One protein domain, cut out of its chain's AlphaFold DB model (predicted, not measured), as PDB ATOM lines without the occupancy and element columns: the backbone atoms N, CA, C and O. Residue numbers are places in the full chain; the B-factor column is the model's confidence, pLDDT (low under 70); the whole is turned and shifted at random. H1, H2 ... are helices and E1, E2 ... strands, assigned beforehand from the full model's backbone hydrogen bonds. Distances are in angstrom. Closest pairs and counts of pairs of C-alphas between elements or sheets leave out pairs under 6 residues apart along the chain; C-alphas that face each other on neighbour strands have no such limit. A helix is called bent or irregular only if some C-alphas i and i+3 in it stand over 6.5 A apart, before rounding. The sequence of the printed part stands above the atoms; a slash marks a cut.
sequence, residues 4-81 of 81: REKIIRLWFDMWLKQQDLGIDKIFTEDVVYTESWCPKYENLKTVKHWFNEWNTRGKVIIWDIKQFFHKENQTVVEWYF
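This is residues 4 to 81 of the 81 residues of an uncharacterized protein of Oscillibacter sp. MM35 (UniProt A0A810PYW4). A two-stranded hairpin, E1 and E2, stands on one side of the domain and helix H2 on the opposite side, with helix H1 slanting across from the hairpin to the last part of H2. The long stretch of residues 18 to 43 winds back from the end of H1 to the start of H2 and on its way folds back on itself, with residues 33 to 34 paired to residues 40 to 41. The printed part has 78 residues, with two named helices and two named strands in the order H1, H2, E1, E2; the sheet, E1 - E2, is antiparallel, and the class is mixed, helices and strands. The whole is compact and rounded, with a radius of gyration of the C-alphas of 12.6 A and spans of 31 by 29 by 26 A.

E1, residues 64 to 71, and E2, residues 74 to 80, form a hairpin, antiparallel with an angle of 161 degrees between their directions. N 66 and O 78 are within hydrogen-bond range at 2.8 A, as are N 76 and O 69 at 2.9 A. H1, residues 4 to 17, comes near this sheet with its residues 4 to 12. The closest C-alphas of H1 and E1 are those of Glu 5 and Phe 68, 7.6 A apart; those of H1 and E2 are Arg 4 and Thr 75, 7.5 A apart. H2, residues 44 to 57, is close to H1 but not clearly touching it, with the C-alphas of Trp 15 and Asn 55 the closest at 7.6 A. H1 and H2 run the same way at a tilt of 37 degrees, only just steep. H2 and E2 are apart. In H1 every O i to N i+4 pair is within hydrogen-bond range, and in H2 9 of 10 are.

E1 is 21.5 A from first to last C-alpha and E2 is 20.2 A, ending at C-alpha 80 at (-31.496, 19.400, -46.629). H1 begins at C-alpha 4 at (-14.314, 24.972, -53.140) and is 20.0 A long. H2 begins at C-alpha 44 at (-8.759, 24.856, -35.609) and is 20.5 A long. Neither helix is bent.

The two C-alphas farthest apart are those of Arg 57 and Glu 72, at 36.2 A. The printed part has no cut and ends at residue 81, the chain's last. The link from H1 to H2, 26 residues, is long; the link from H2 to E1, 6 residues, is short, and the link from E1 to E2, 2 residues, is tight. The mean pLDDT of the printed part is 96.1, and no printed residue is under 70.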
ATOM      1  N   ARG A   4     -13.462  24.488 -54.235       94.88
ATOM      2  CA  ARG A   4     -14.314  24.972 -53.140       94.88
ATOM      3  C   ARG A   4     -15.426  23.993 -52.777       94.88
ATOM      4  O   ARG A   4     -15.669  23.734 -51.605       94.88
ATOM      5  N   GLU A   5     -16.086  23.423 -53.780       97.00
ATOM      6  CA  GLU A   5     -17.140  22.429 -53.563       97.00
ATOM      7  C   GLU A   5     -16.566  21.123 -53.006       97.00
ATOM      8  O   GLU A   5     -17.215  20.481 -52.186       97.00
ATOM      9  N   LYS A   6     -15.346  20.734 -53.412       96.50
ATOM     10  CA  LYS A   6     -14.647  19.567 -52.844       96.50
ATOM     11  C   LYS A   6     -14.397  19.740 -51.353       96.50
ATOM     12  O   LYS A   6     -14.682  18.821 -50.596       96.50
ATOM     13  N   ILE A   7     -13.916  20.914 -50.947       97.12
ATOM     14  CA  ILE A   7     -13.681  21.250 -49.539       97.12
ATOM     15  C   ILE A   7     -14.978  21.136 -48.731       97.12
ATOM     16  O   ILE A   7     -15.007  20.472 -47.697       97.12
ATOM     17  N   ILE A   8     -16.068  21.724 -49.226       97.38
ATOM     18  CA  ILE A   8     -17.343  21.714 -48.501       97.38
ATOM     19  C   ILE A   8     -17.946  20.309 -48.450       97.38
ATOM     20  O   ILE A   8     -18.416  19.880 -47.401       97.38
ATOM     21  N   ARG A   9     -17.889  19.551 -49.549       97.19
ATOM     22  CA  ARG A   9     -18.341  18.153 -49.558       97.19
ATOM     23  C   ARG A   9     -17.526  17.286 -48.613       97.19
ATOM     24  O   ARG A   9     -18.111  16.470 -47.920       97.19
ATOM     25  N   LEU A  10     -16.210  17.486 -48.543       97.75
ATOM     26  CA  LEU A  10     -15.363  16.783 -47.583       97.75
ATOM     27  C   LEU A  10     -15.789  17.091 -46.143       97.75
ATOM     28  O   LEU A  10     -15.886  16.172 -45.337       97.75
ATOM     29  N   TRP A  11     -16.098  18.354 -45.836       97.75
ATOM     30  CA  TRP A  11     -16.626  18.726 -44.526       97.75
ATOM     31  C   TRP A  11     -17.953  18.022 -44.218       97.75
ATOM     32  O   TRP A  11     -18.090  17.412 -43.164       97.75
ATOM     33  N   PHE A  12     -18.905  18.027 -45.154       97.44
ATOM     34  CA  PHE A  12     -20.195  17.337 -45.004       97.44
ATOM     35  C   PHE A  12     -20.019  15.823 -44.815       97.44
ATOM     36  O   PHE A  12     -20.634  15.226 -43.931       97.44
ATOM     37  N   ASP A  13     -19.130  15.208 -45.595       97.25
ATOM     38  CA  ASP A  13     -18.790  13.791 -45.497       97.25
ATOM     39  C   ASP A  13     -18.261  13.417 -44.111       97.25
ATOM     40  O   ASP A  13     -18.593  12.343 -43.607       97.25
ATOM     41  N   MET A  14     -17.449  14.277 -43.489       97.88
ATOM     42  CA  MET A  14     -16.928  14.038 -42.140       97.88
ATOM     43  C   MET A  14     -18.059  13.941 -41.113       97.88
ATOM     44  O   MET A  14     -18.019  13.063 -40.255       97.88
ATOM     45  N   TRP A  15     -19.094  14.779 -41.226       97.31
ATOM     46  CA  TRP A  15     -20.270  14.721 -40.352       97.31
ATOM     47  C   TRP A  15     -21.117  13.471 -40.577       97.31
ATOM     48  O   TRP A  15     -21.493  12.801 -39.616       97.31
ATOM     49  N   LEU A  16     -21.377  13.114 -41.836       97.00
ATOM     50  CA  LEU A  16     -22.145  11.915 -42.190       97.00
ATOM     51  C   LEU A  16     -21.436  10.622 -41.757       97.00
ATOM     52  O   LEU A  16     -22.075   9.662 -41.322       97.00
ATOM     53  N   LYS A  17     -20.102  10.593 -41.865       96.75
ATOM     54  CA  LYS A  17     -19.262   9.443 -41.491       96.75
ATOM     55  C   LYS A  17     -18.816   9.470 -40.030       96.75
ATOM     56  O   LYS A  17     -18.254   8.480 -39.572       96.75
ATOM     57  N   GLN A  18     -19.053  10.574 -39.318       97.00
ATOM     58  CA  GLN A  18     -18.565  10.819 -37.957       97.00
ATOM     59  C   GLN A  18     -17.042  10.613 -37.832       97.00
ATOM     60  O   GLN A  18     -16.544  10.095 -36.834       97.00
ATOM     61  N   GLN A  19     -16.299  10.973 -38.881       97.19
ATOM     62  CA  GLN A  19     -14.874  10.677 -39.016       97.19
ATOM     63  C   GLN A  19     -14.117  11.908 -39.508       97.19
ATOM     64  O   GLN A  19     -14.485  12.501 -40.520       97.19
ATOM     65  N   ASP A  20     -13.014  12.251 -38.838       96.94
ATOM     66  CA  ASP A  20     -12.069  13.250 -39.339       96.94
ATOM     67  C   ASP A  20     -11.314  12.677 -40.554       96.94
ATOM     68  O   ASP A  20     -10.551  11.715 -40.445       96.94
ATOM     69  N   LEU A  21     -11.557  13.261 -41.730       97.38
ATOM     70  CA  LEU A  21     -10.916  12.902 -43.002       97.38
ATOM     71  C   LEU A  21      -9.824  13.915 -43.421       97.38
ATOM     72  O   LEU A  21      -9.380  13.916 -44.572       97.38
ATOM     73  N   GLY A  22      -9.392  14.783 -42.500       96.38
ATOM     74  CA  GLY A  22      -8.473  15.897 -42.735       96.38
ATOM     75  C   GLY A  22      -9.093  17.277 -42.508       96.38
ATOM     76  O   GLY A  22      -9.045  18.114 -43.407       96.38
ATOM     77  N   ILE A  23      -9.654  17.540 -41.324       96.81
ATOM     78  CA  ILE A  23     -10.168  18.870 -40.934       96.81
ATOM     79  C   ILE A  23      -9.073  19.950 -41.054       96.81
ATOM     80  O   ILE A  23      -9.336  21.060 -41.507       96.81
ATOM     81  N   ASP A  24      -7.821  19.620 -40.726       96.69
ATOM     82  CA  ASP A  24      -6.648  20.505 -40.881       96.69
ATOM     83  C   ASP A  24      -6.278  20.819 -42.338       96.69
ATOM     84  O   ASP A  24      -5.512  21.743 -42.587       96.69
ATOM     85  N   LYS A  25      -6.828  20.086 -43.312       94.94
ATOM     86  CA  LYS A  25      -6.608  20.366 -44.739       94.94
ATOM     87  C   LYS A  25      -7.590  21.391 -45.296       94.94
ATOM     88  O   LYS A  25      -7.359  21.909 -46.385       94.94
ATOM     89  N   ILE A  26      -8.696  21.636 -44.593       96.62
ATOM     90  CA  ILE A  26      -9.795  22.489 -45.064       96.62
ATOM     91  C   ILE A  26      -9.995  23.751 -44.227       96.62
ATOM     92  O   ILE A  26     -10.644  24.686 -44.690       96.62
ATOM     93  N   PHE A  27      -9.415  23.796 -43.029       97.81
ATOM     94  CA  PHE A  27      -9.438  24.960 -42.156       97.81
ATOM     95  C   PHE A  27      -8.020  25.403 -41.809       97.81
ATOM     96  O   PHE A  27      -7.156  24.585 -41.499       97.81
ATOM     97  N   THR A  28      -7.808  26.715 -41.832       98.00
ATOM     98  CA  THR A  28      -6.593  27.352 -41.323       98.00
ATOM     99  C   THR A  28      -6.593  27.363 -39.794       98.00
ATOM    100  O   THR A  28      -7.627  27.161 -39.151       98.00
ATOM    101  N   GLU A  29      -5.430  27.597 -39.183       98.00
ATOM    102  CA  GLU A  29      -5.304  27.635 -37.719       98.00
ATOM    103  C   GLU A  29      -6.194  28.712 -37.073       98.00
ATOM    104  O   GLU A  29      -6.732  28.484 -35.987       98.00
ATOM    105  N   ASP A  30      -6.404  29.827 -37.776       97.88
ATOM    106  CA  ASP A  30      -7.191  31.005 -37.391       97.88
ATOM    107  C   ASP A  30      -8.666  30.952 -37.837       97.88
ATOM    108  O   ASP A  30      -9.350  31.977 -37.868       97.88
ATOM    109  N   VAL A  31      -9.177  29.765 -38.189       98.00
ATOM    110  CA  VAL A  31     -10.584  29.586 -38.569       98.00
ATOM    111  C   VAL A  31     -11.539  30.130 -37.501       98.00
ATOM    112  O   VAL A  31     -11.410  29.841 -36.311       98.00
ATOM    113  N   VAL A  32     -12.570  30.840 -37.961       97.44
ATOM    114  CA  VAL A  32     -13.744  31.185 -37.160       97.44
ATOM    115  C   VAL A  32     -14.941  30.384 -37.663       97.44
ATOM    116  O   VAL A  32     -15.420  30.612 -38.773       97.44
ATOM    117  N   TYR A  33     -15.428  29.453 -36.846       96.50
ATOM    118  CA  TYR A  33     -16.632  28.670 -37.119       96.50
ATOM    119  C   TYR A  33     -17.767  29.145 -36.217       96.50
ATOM    120  O   TYR A  33     -17.615  29.151 -34.995       96.50
ATOM    121  N   THR A  34     -18.903  29.516 -36.804       95.12
ATOM    122  CA  THR A  34     -20.055  30.049 -36.067       95.12
ATOM    123  C   THR A  34     -21.305  29.250 -36.397       95.12
ATOM    124  O   THR A  34     -21.621  29.039 -37.568       95.12
ATOM    125  N   GLU A  35     -22.039  28.844 -35.367       92.12
ATOM    126  CA  GLU A  35     -23.349  28.212 -35.507       92.12
ATOM    127  C   GLU A  35     -24.473  29.253 -35.415       92.12
ATOM    128  O   GLU A  35     -24.345  30.286 -34.754       92.12
ATOM    129  N   SER A  36     -25.617  28.970 -36.043       86.75
ATOM    130  CA  SER A  36     -26.762  29.895 -36.114       86.75
ATOM    131  C   SER A  36     -27.340  30.309 -34.751       86.75
ATOM    132  O   SER A  36     -28.066  31.296 -34.687       86.75
ATOM    133  N   TRP A  37     -27.013  29.590 -33.672       85.75
ATOM    134  CA  TRP A  37     -27.524  29.816 -32.313       85.75
ATOM    135  C   TRP A  37     -26.477  30.349 -31.322       85.75
ATOM    136  O   TRP A  37     -26.626  30.137 -30.122       85.75
ATOM    137  N   CYS A  38     -25.446  31.049 -31.817       86.62
ATOM    138  CA  CYS A  38     -24.376  31.750 -31.077       86.62
ATOM    139  C   CYS A  38     -23.039  31.029 -30.807       86.62
ATOM    140  O   CYS A  38     -22.068  31.771 -30.628       86.62
ATOM    141  N   PRO A  39     -22.895  29.684 -30.764       91.12
ATOM    142  CA  PRO A  39     -21.577  29.077 -30.597       91.12
ATOM    143  C   PRO A  39     -20.580  29.591 -31.632       91.12
ATOM    144  O   PRO A  39     -20.883  29.672 -32.824       91.12
ATOM    145  N   LYS A  40     -19.388  29.947 -31.151       95.44
ATOM    146  CA  LYS A  40     -18.276  30.436 -31.959       95.44
ATOM    147  C   LYS A  40     -17.002  29.720 -31.532       95.44
ATOM    148  O   LYS A  40     -16.660  29.708 -30.352       95.44
ATOM    149  N   TYR A  41     -16.294  29.164 -32.503       96.75
ATOM    150  CA  TYR A  41     -15.015  28.486 -32.342       96.75
ATOM    151  C   TYR A  41     -13.966  29.285 -33.109       96.75
ATOM    152  O   TYR A  41     -14.122  29.505 -34.305       96.75
ATOM    153  N   GLU A  42     -12.933  29.766 -32.420       97.00
ATOM    154  CA  GLU A  42     -12.017  30.795 -32.947       97.00
ATOM    155  C   GLU A  42     -10.646  30.247 -33.358       97.00
ATOM    156  O   GLU A  42      -9.700  31.007 -33.545       97.00
ATOM    157  N   ASN A  43     -10.506  28.923 -33.433       98.12
ATOM    158  CA  ASN A  43      -9.316  28.275 -33.972       98.12
ATOM    159  C   ASN A  43      -9.587  26.811 -34.337       98.12
ATOM    160  O   ASN A  43     -10.524  26.176 -33.835       98.12
ATOM    161  N   LEU A  44      -8.682  26.240 -35.135       97.88
ATOM    162  CA  LEU A  44      -8.759  24.856 -35.609       97.88
ATOM    163  C   LEU A  44      -8.893  23.837 -34.467       97.88
ATOM    164  O   LEU A  44      -9.648  22.870 -34.577       97.88
ATOM    165  N   LYS A  45      -8.189  24.054 -33.349       98.00
ATOM    166  CA  LYS A  45      -8.230  23.154 -32.186       98.00
ATOM    167  C   LYS A  45      -9.638  23.078 -31.593       98.00
ATOM    168  O   LYS A  45     -10.106  21.983 -31.285       98.00
ATOM    169  N   THR A  46     -10.310  24.218 -31.446       97.75
ATOM    170  CA  THR A  46     -11.678  24.283 -30.909       97.75
ATOM    171  C   THR A  46     -12.708  23.682 -31.866       97.75
ATOM    172  O   THR A  46     -13.566  22.932 -31.409       97.75
ATOM    173  N   VAL A  47     -12.560  23.884 -33.182       97.69
ATOM    174  CA  VAL A  47     -13.410  23.239 -34.202       97.69
ATOM    175  C   VAL A  47     -13.253  21.717 -34.171       97.69
ATOM    176  O   VAL A  47     -14.248  20.997 -34.128       97.69
ATOM    177  N   LYS A  48     -12.013  21.206 -34.122       97.69
ATOM    178  CA  LYS A  48     -11.740  19.761 -34.002       97.69
ATOM    179  C   LYS A  48     -12.319  19.170 -32.720       97.69
ATOM    180  O   LYS A  48     -12.886  18.079 -32.745       97.69
ATOM    181  N   HIS A  49     -12.170  19.869 -31.595       97.31
ATOM    182  CA  HIS A  49     -12.717  19.417 -30.317       97.31
ATOM    183  C   HIS A  49     -14.243  19.300 -30.372       97.31
ATOM    184  O   HIS A  49     -14.779  18.253 -30.022       97.31
ATOM    185  N   TRP A  50     -14.914  20.328 -30.893       96.31
ATOM    186  CA  TRP A  50     -16.362  20.333 -31.076       96.31
ATOM    187  C   TRP A  50     -16.842  19.226 -32.017       96.31
ATOM    188  O   TRP A  50     -17.749  18.482 -31.652       96.31
ATOM    189  N   PHE A  51     -16.203  19.064 -33.180       97.19
ATOM    190  CA  PHE A  51     -16.532  17.993 -34.122       97.19
ATOM    191  C   PHE A  51     -16.477  16.616 -33.447       97.19
ATOM    192  O   PHE A  51     -17.405  15.817 -33.575       97.19
ATOM    193  N   ASN A  52     -15.413  16.345 -32.688       96.69
ATOM    194  CA  ASN A  52     -15.259  15.076 -31.983       96.69
ATOM    195  C   ASN A  52     -16.311  14.905 -30.881       96.69
ATOM    196  O   ASN A  52     -16.944  13.857 -30.809       96.69
ATOM    197  N   GLU A  53     -16.532  15.925 -30.046       96.25
ATOM    198  CA  GLU A  53     -17.516  15.866 -28.961       96.25
ATOM    199  C   GLU A  53     -18.932  15.637 -29.501       96.25
ATOM    200  O   GLU A  53     -19.637  14.746 -29.023       96.25
ATOM    201  N   TRP A  54     -19.344  16.387 -30.526       95.56
ATOM    202  CA  TRP A  54     -20.678  16.265 -31.108       95.56
ATOM    203  C   TRP A  54     -20.919  14.864 -31.673       95.56
ATOM    204  O   TRP A  54     -21.953  14.257 -31.393       95.56
ATOM    205  N   ASN A  55     -19.933  14.299 -32.377       96.06
ATOM    206  CA  ASN A  55     -20.032  12.962 -32.962       96.06
ATOM    207  C   ASN A  55     -20.078  11.822 -31.927       96.06
ATOM    208  O   ASN A  55     -20.465  10.710 -32.277       96.06
ATOM    209  N   THR A  56     -19.765  12.077 -30.650       95.25
ATOM    210  CA  THR A  56     -20.039  11.106 -29.570       95.25
ATOM    211  C   THR A  56     -21.498  11.104 -29.112       95.25
ATOM    212  O   THR A  56     -21.945  10.139 -28.494       95.25
ATOM    213  N   ARG A  57     -22.244  12.181 -29.392       94.75
ATOM    214  CA  ARG A  57     -23.612  12.403 -28.895       94.75
ATOM    215  C   ARG A  57     -24.675  12.273 -29.978       94.75
ATOM    216  O   ARG A  57     -25.803  11.899 -29.671       94.75
ATOM    217  N   GLY A  58     -24.334  12.605 -31.218       93.19
ATOM    218  CA  GLY A  58     -25.263  12.650 -32.339       93.19
ATOM    219  C   GLY A  58     -24.660  12.081 -33.611       93.19
ATOM    220  O   GLY A  58     -23.444  11.949 -33.740       93.19
ATOM    221  N   LYS A  59     -25.539  11.751 -34.559       93.69
ATOM    222  CA  LYS A  59     -25.180  11.285 -35.896       93.69
ATOM    223  C   LYS A  59     -25.979  12.063 -36.930       93.69
ATOM    224  O   LYS A  59     -27.207  12.082 -36.867       93.69
ATOM    225  N   VAL A  60     -25.286  12.665 -37.890       95.50
ATOM    226  CA  VAL A  60     -25.932  13.243 -39.070       95.50
ATOM    227  C   VAL A  60     -26.363  12.101 -39.987       95.50
ATOM    228  O   VAL A  60     -25.557  11.239 -40.330       95.50
ATOM    229  N   ILE A  61     -27.646  12.071 -40.347       96.00
ATOM    230  CA  ILE A  61     -28.224  11.005 -41.181       96.00
ATOM    231  C   ILE A  61     -28.287  11.419 -42.647       96.00
ATOM    232  O   ILE A  61     -27.986  10.616 -43.526       96.00
ATOM    233  N   ILE A  62     -28.662  12.668 -42.902       95.94
ATOM    234  CA  ILE A  62     -28.814  13.230 -44.236       95.94
ATOM    235  C   ILE A  62     -28.343  14.674 -44.194       95.94
ATOM    236  O   ILE A  62     -28.678  15.367 -43.244       95.94
ATOM    237  N   TRP A  63     -27.550  15.080 -45.188       96.81
ATOM    238  CA  TRP A  63     -27.151  16.461 -45.490       96.81
ATOM    239  C   TRP A  63     -26.953  16.580 -47.005       96.81
ATOM    240  O   TRP A  63     -25.844  16.774 -47.508       96.81
ATOM    241  N   ASP A  64     -28.040  16.397 -47.752       95.94
ATOM    242  CA  ASP A  64     -27.989  16.355 -49.212       95.94
ATOM    243  C   ASP A  64     -27.868  17.764 -49.788       95.94
ATOM    244  O   ASP A  64     -28.753  18.609 -49.631       95.94
ATOM    245  N   ILE A  65     -26.752  18.017 -50.470       97.19
ATOM    246  CA  ILE A  65     -26.464  19.316 -51.077       97.19
ATOM    247  C   ILE A  65     -27.292  19.495 -52.349       97.19
ATOM    248  O   ILE A  65     -27.149  18.731 -53.305       97.19
ATOM    249  N   LYS A  66     -28.093  20.561 -52.386       97.62
ATOM    250  CA  LYS A  66     -28.936  20.929 -53.526       97.62
ATOM    251  C   LYS A  66     -28.187  21.795 -54.531       97.62
ATOM    252  O   LYS A  66     -28.208  21.506 -55.724       97.62
ATOM    253  N   GLN A  67     -27.539  22.861 -54.062       97.31
ATOM    254  CA  GLN A  67     -26.813  23.794 -54.926       97.31
ATOM    255  C   GLN A  67     -25.753  24.604 -54.177       97.31
ATOM    256  O   GLN A  67     -25.786  24.735 -52.953       97.31
ATOM    257  N   PHE A  68     -24.824  25.162 -54.953       97.75
ATOM    258  CA  PHE A  68     -23.781  26.072 -54.495       97.75
ATOM    259  C   PHE A  68     -23.946  27.427 -55.179       97.75
ATOM    260  O   PHE A  68     -24.176  27.497 -56.386       97.75
ATOM    261  N   PHE A  69     -23.742  28.502 -54.424       97.56
ATOM    262  CA  PHE A  69     -23.599  29.853 -54.953       97.56
ATOM    263  C   PHE A  69     -22.193  30.350 -54.644       97.56
ATOM    264  O   PHE A  69     -21.753  30.311 -53.494       97.56
ATOM    265  N   HIS A  70     -21.483  30.836 -55.660       97.12
ATOM    266  CA  HIS A  70     -20.128  31.357 -55.506       97.12
ATOM    267  C   HIS A  70     -20.094  32.850 -55.803       97.12
ATOM    268  O   HIS A  70     -20.608  33.299 -56.829       97.12
ATOM    269  N   LYS A  71     -19.430  33.609 -54.933       96.69
ATOM    270  CA  LYS A  71     -19.129  35.021 -55.159       96.69
ATOM    271  C   LYS A  71     -17.750  35.326 -54.601       96.69
ATOM    272  O   LYS A  71     -17.526  35.158 -53.411       96.69
ATOM    273  N   GLU A  72     -16.829  35.754 -55.460       95.94
ATOM    274  CA  GLU A  72     -15.451  36.097 -55.075       95.94
ATOM    275  C   GLU A  72     -14.775  34.977 -54.282       95.94
ATOM    276  O   GLU A  72     -14.534  33.931 -54.868       95.94
ATOM    277  N   ASN A  73     -14.472  35.152 -52.994       95.06
ATOM    278  CA  ASN A  73     -13.892  34.143 -52.098       95.06
ATOM    279  C   ASN A  73     -14.931  33.432 -51.211       95.06
ATOM    280  O   ASN A  73     -14.565  32.600 -50.386       95.06
ATOM    281  N   GLN A  74     -16.218  33.719 -51.397       97.00
ATOM    282  CA  GLN A  74     -17.317  33.170 -50.614       97.00
ATOM    283  C   GLN A  74     -18.040  32.061 -51.373       97.00
ATOM    284  O   GLN A  74     -18.154  32.065 -52.606       97.00
ATOM    285  N   THR A  75     -18.539  31.090 -50.613       97.56
ATOM    286  CA  THR A  75     -19.424  30.038 -51.110       97.56
ATOM    287  C   THR A  75     -20.574  29.854 -50.134       97.56
ATOM    288  O   THR A  75     -20.346  29.725 -48.935       97.56
ATOM    289  N   VAL A  76     -21.794  29.832 -50.659       97.50
ATOM    290  CA  VAL A  76     -23.013  29.488 -49.924       97.50
ATOM    291  C   VAL A  76     -23.503  28.143 -50.436       97.50
ATOM    292  O   VAL A  76     -23.476  27.896 -51.643       97.50
ATOM    293  N   VAL A  77     -23.944  27.281 -49.526       97.69
ATOM    294  CA  VAL A  77     -24.496  25.962 -49.848       97.69
ATOM    295  C   VAL A  77     -25.925  25.896 -49.354       97.69
ATOM    296  O   VAL A  77     -26.200  26.258 -48.215       97.69
ATOM    297  N   GLU A  78     -26.825  25.428 -50.212       98.00
ATOM    298  CA  GLU A  78     -28.172  25.021 -49.820       98.00
ATOM    299  C   GLU A  78     -28.203  23.491 -49.731       98.00
ATOM    300  O   GLU A  78     -27.806  22.806 -50.680       98.00
ATOM    301  N   TRP A  79     -28.665  22.956 -48.602       96.94
ATOM    302  CA  TRP A  79     -28.786  21.517 -48.357       96.94
ATOM    303  C   TRP A  79     -30.024  21.196 -47.509       96.94
ATOM    304  O   TRP A  79     -30.619  22.095 -46.913       96.94
ATOM    305  N   TYR A  80     -30.396  19.915 -47.452       94.62
ATOM    306  CA  TYR A  80     -31.496  19.400 -46.629       94.62
ATOM    307  C   TYR A  80     -30.975  18.508 -45.501       94.62
ATOM    308  O   TYR A  80     -30.082  17.697 -45.744       94.62
ATOM    309  N   PHE A  81     -31.531  18.663 -44.296       88.00
ATOM    310  CA  PHE A  81     -31.218  17.885 -43.092       88.00
ATOM    311  C   PHE A  81     -32.473  17.243 -42.496       88.00
ATOM    312  O   PHE A  81     -33.576  17.778 -42.754       88.00
TER     313      PHE A  81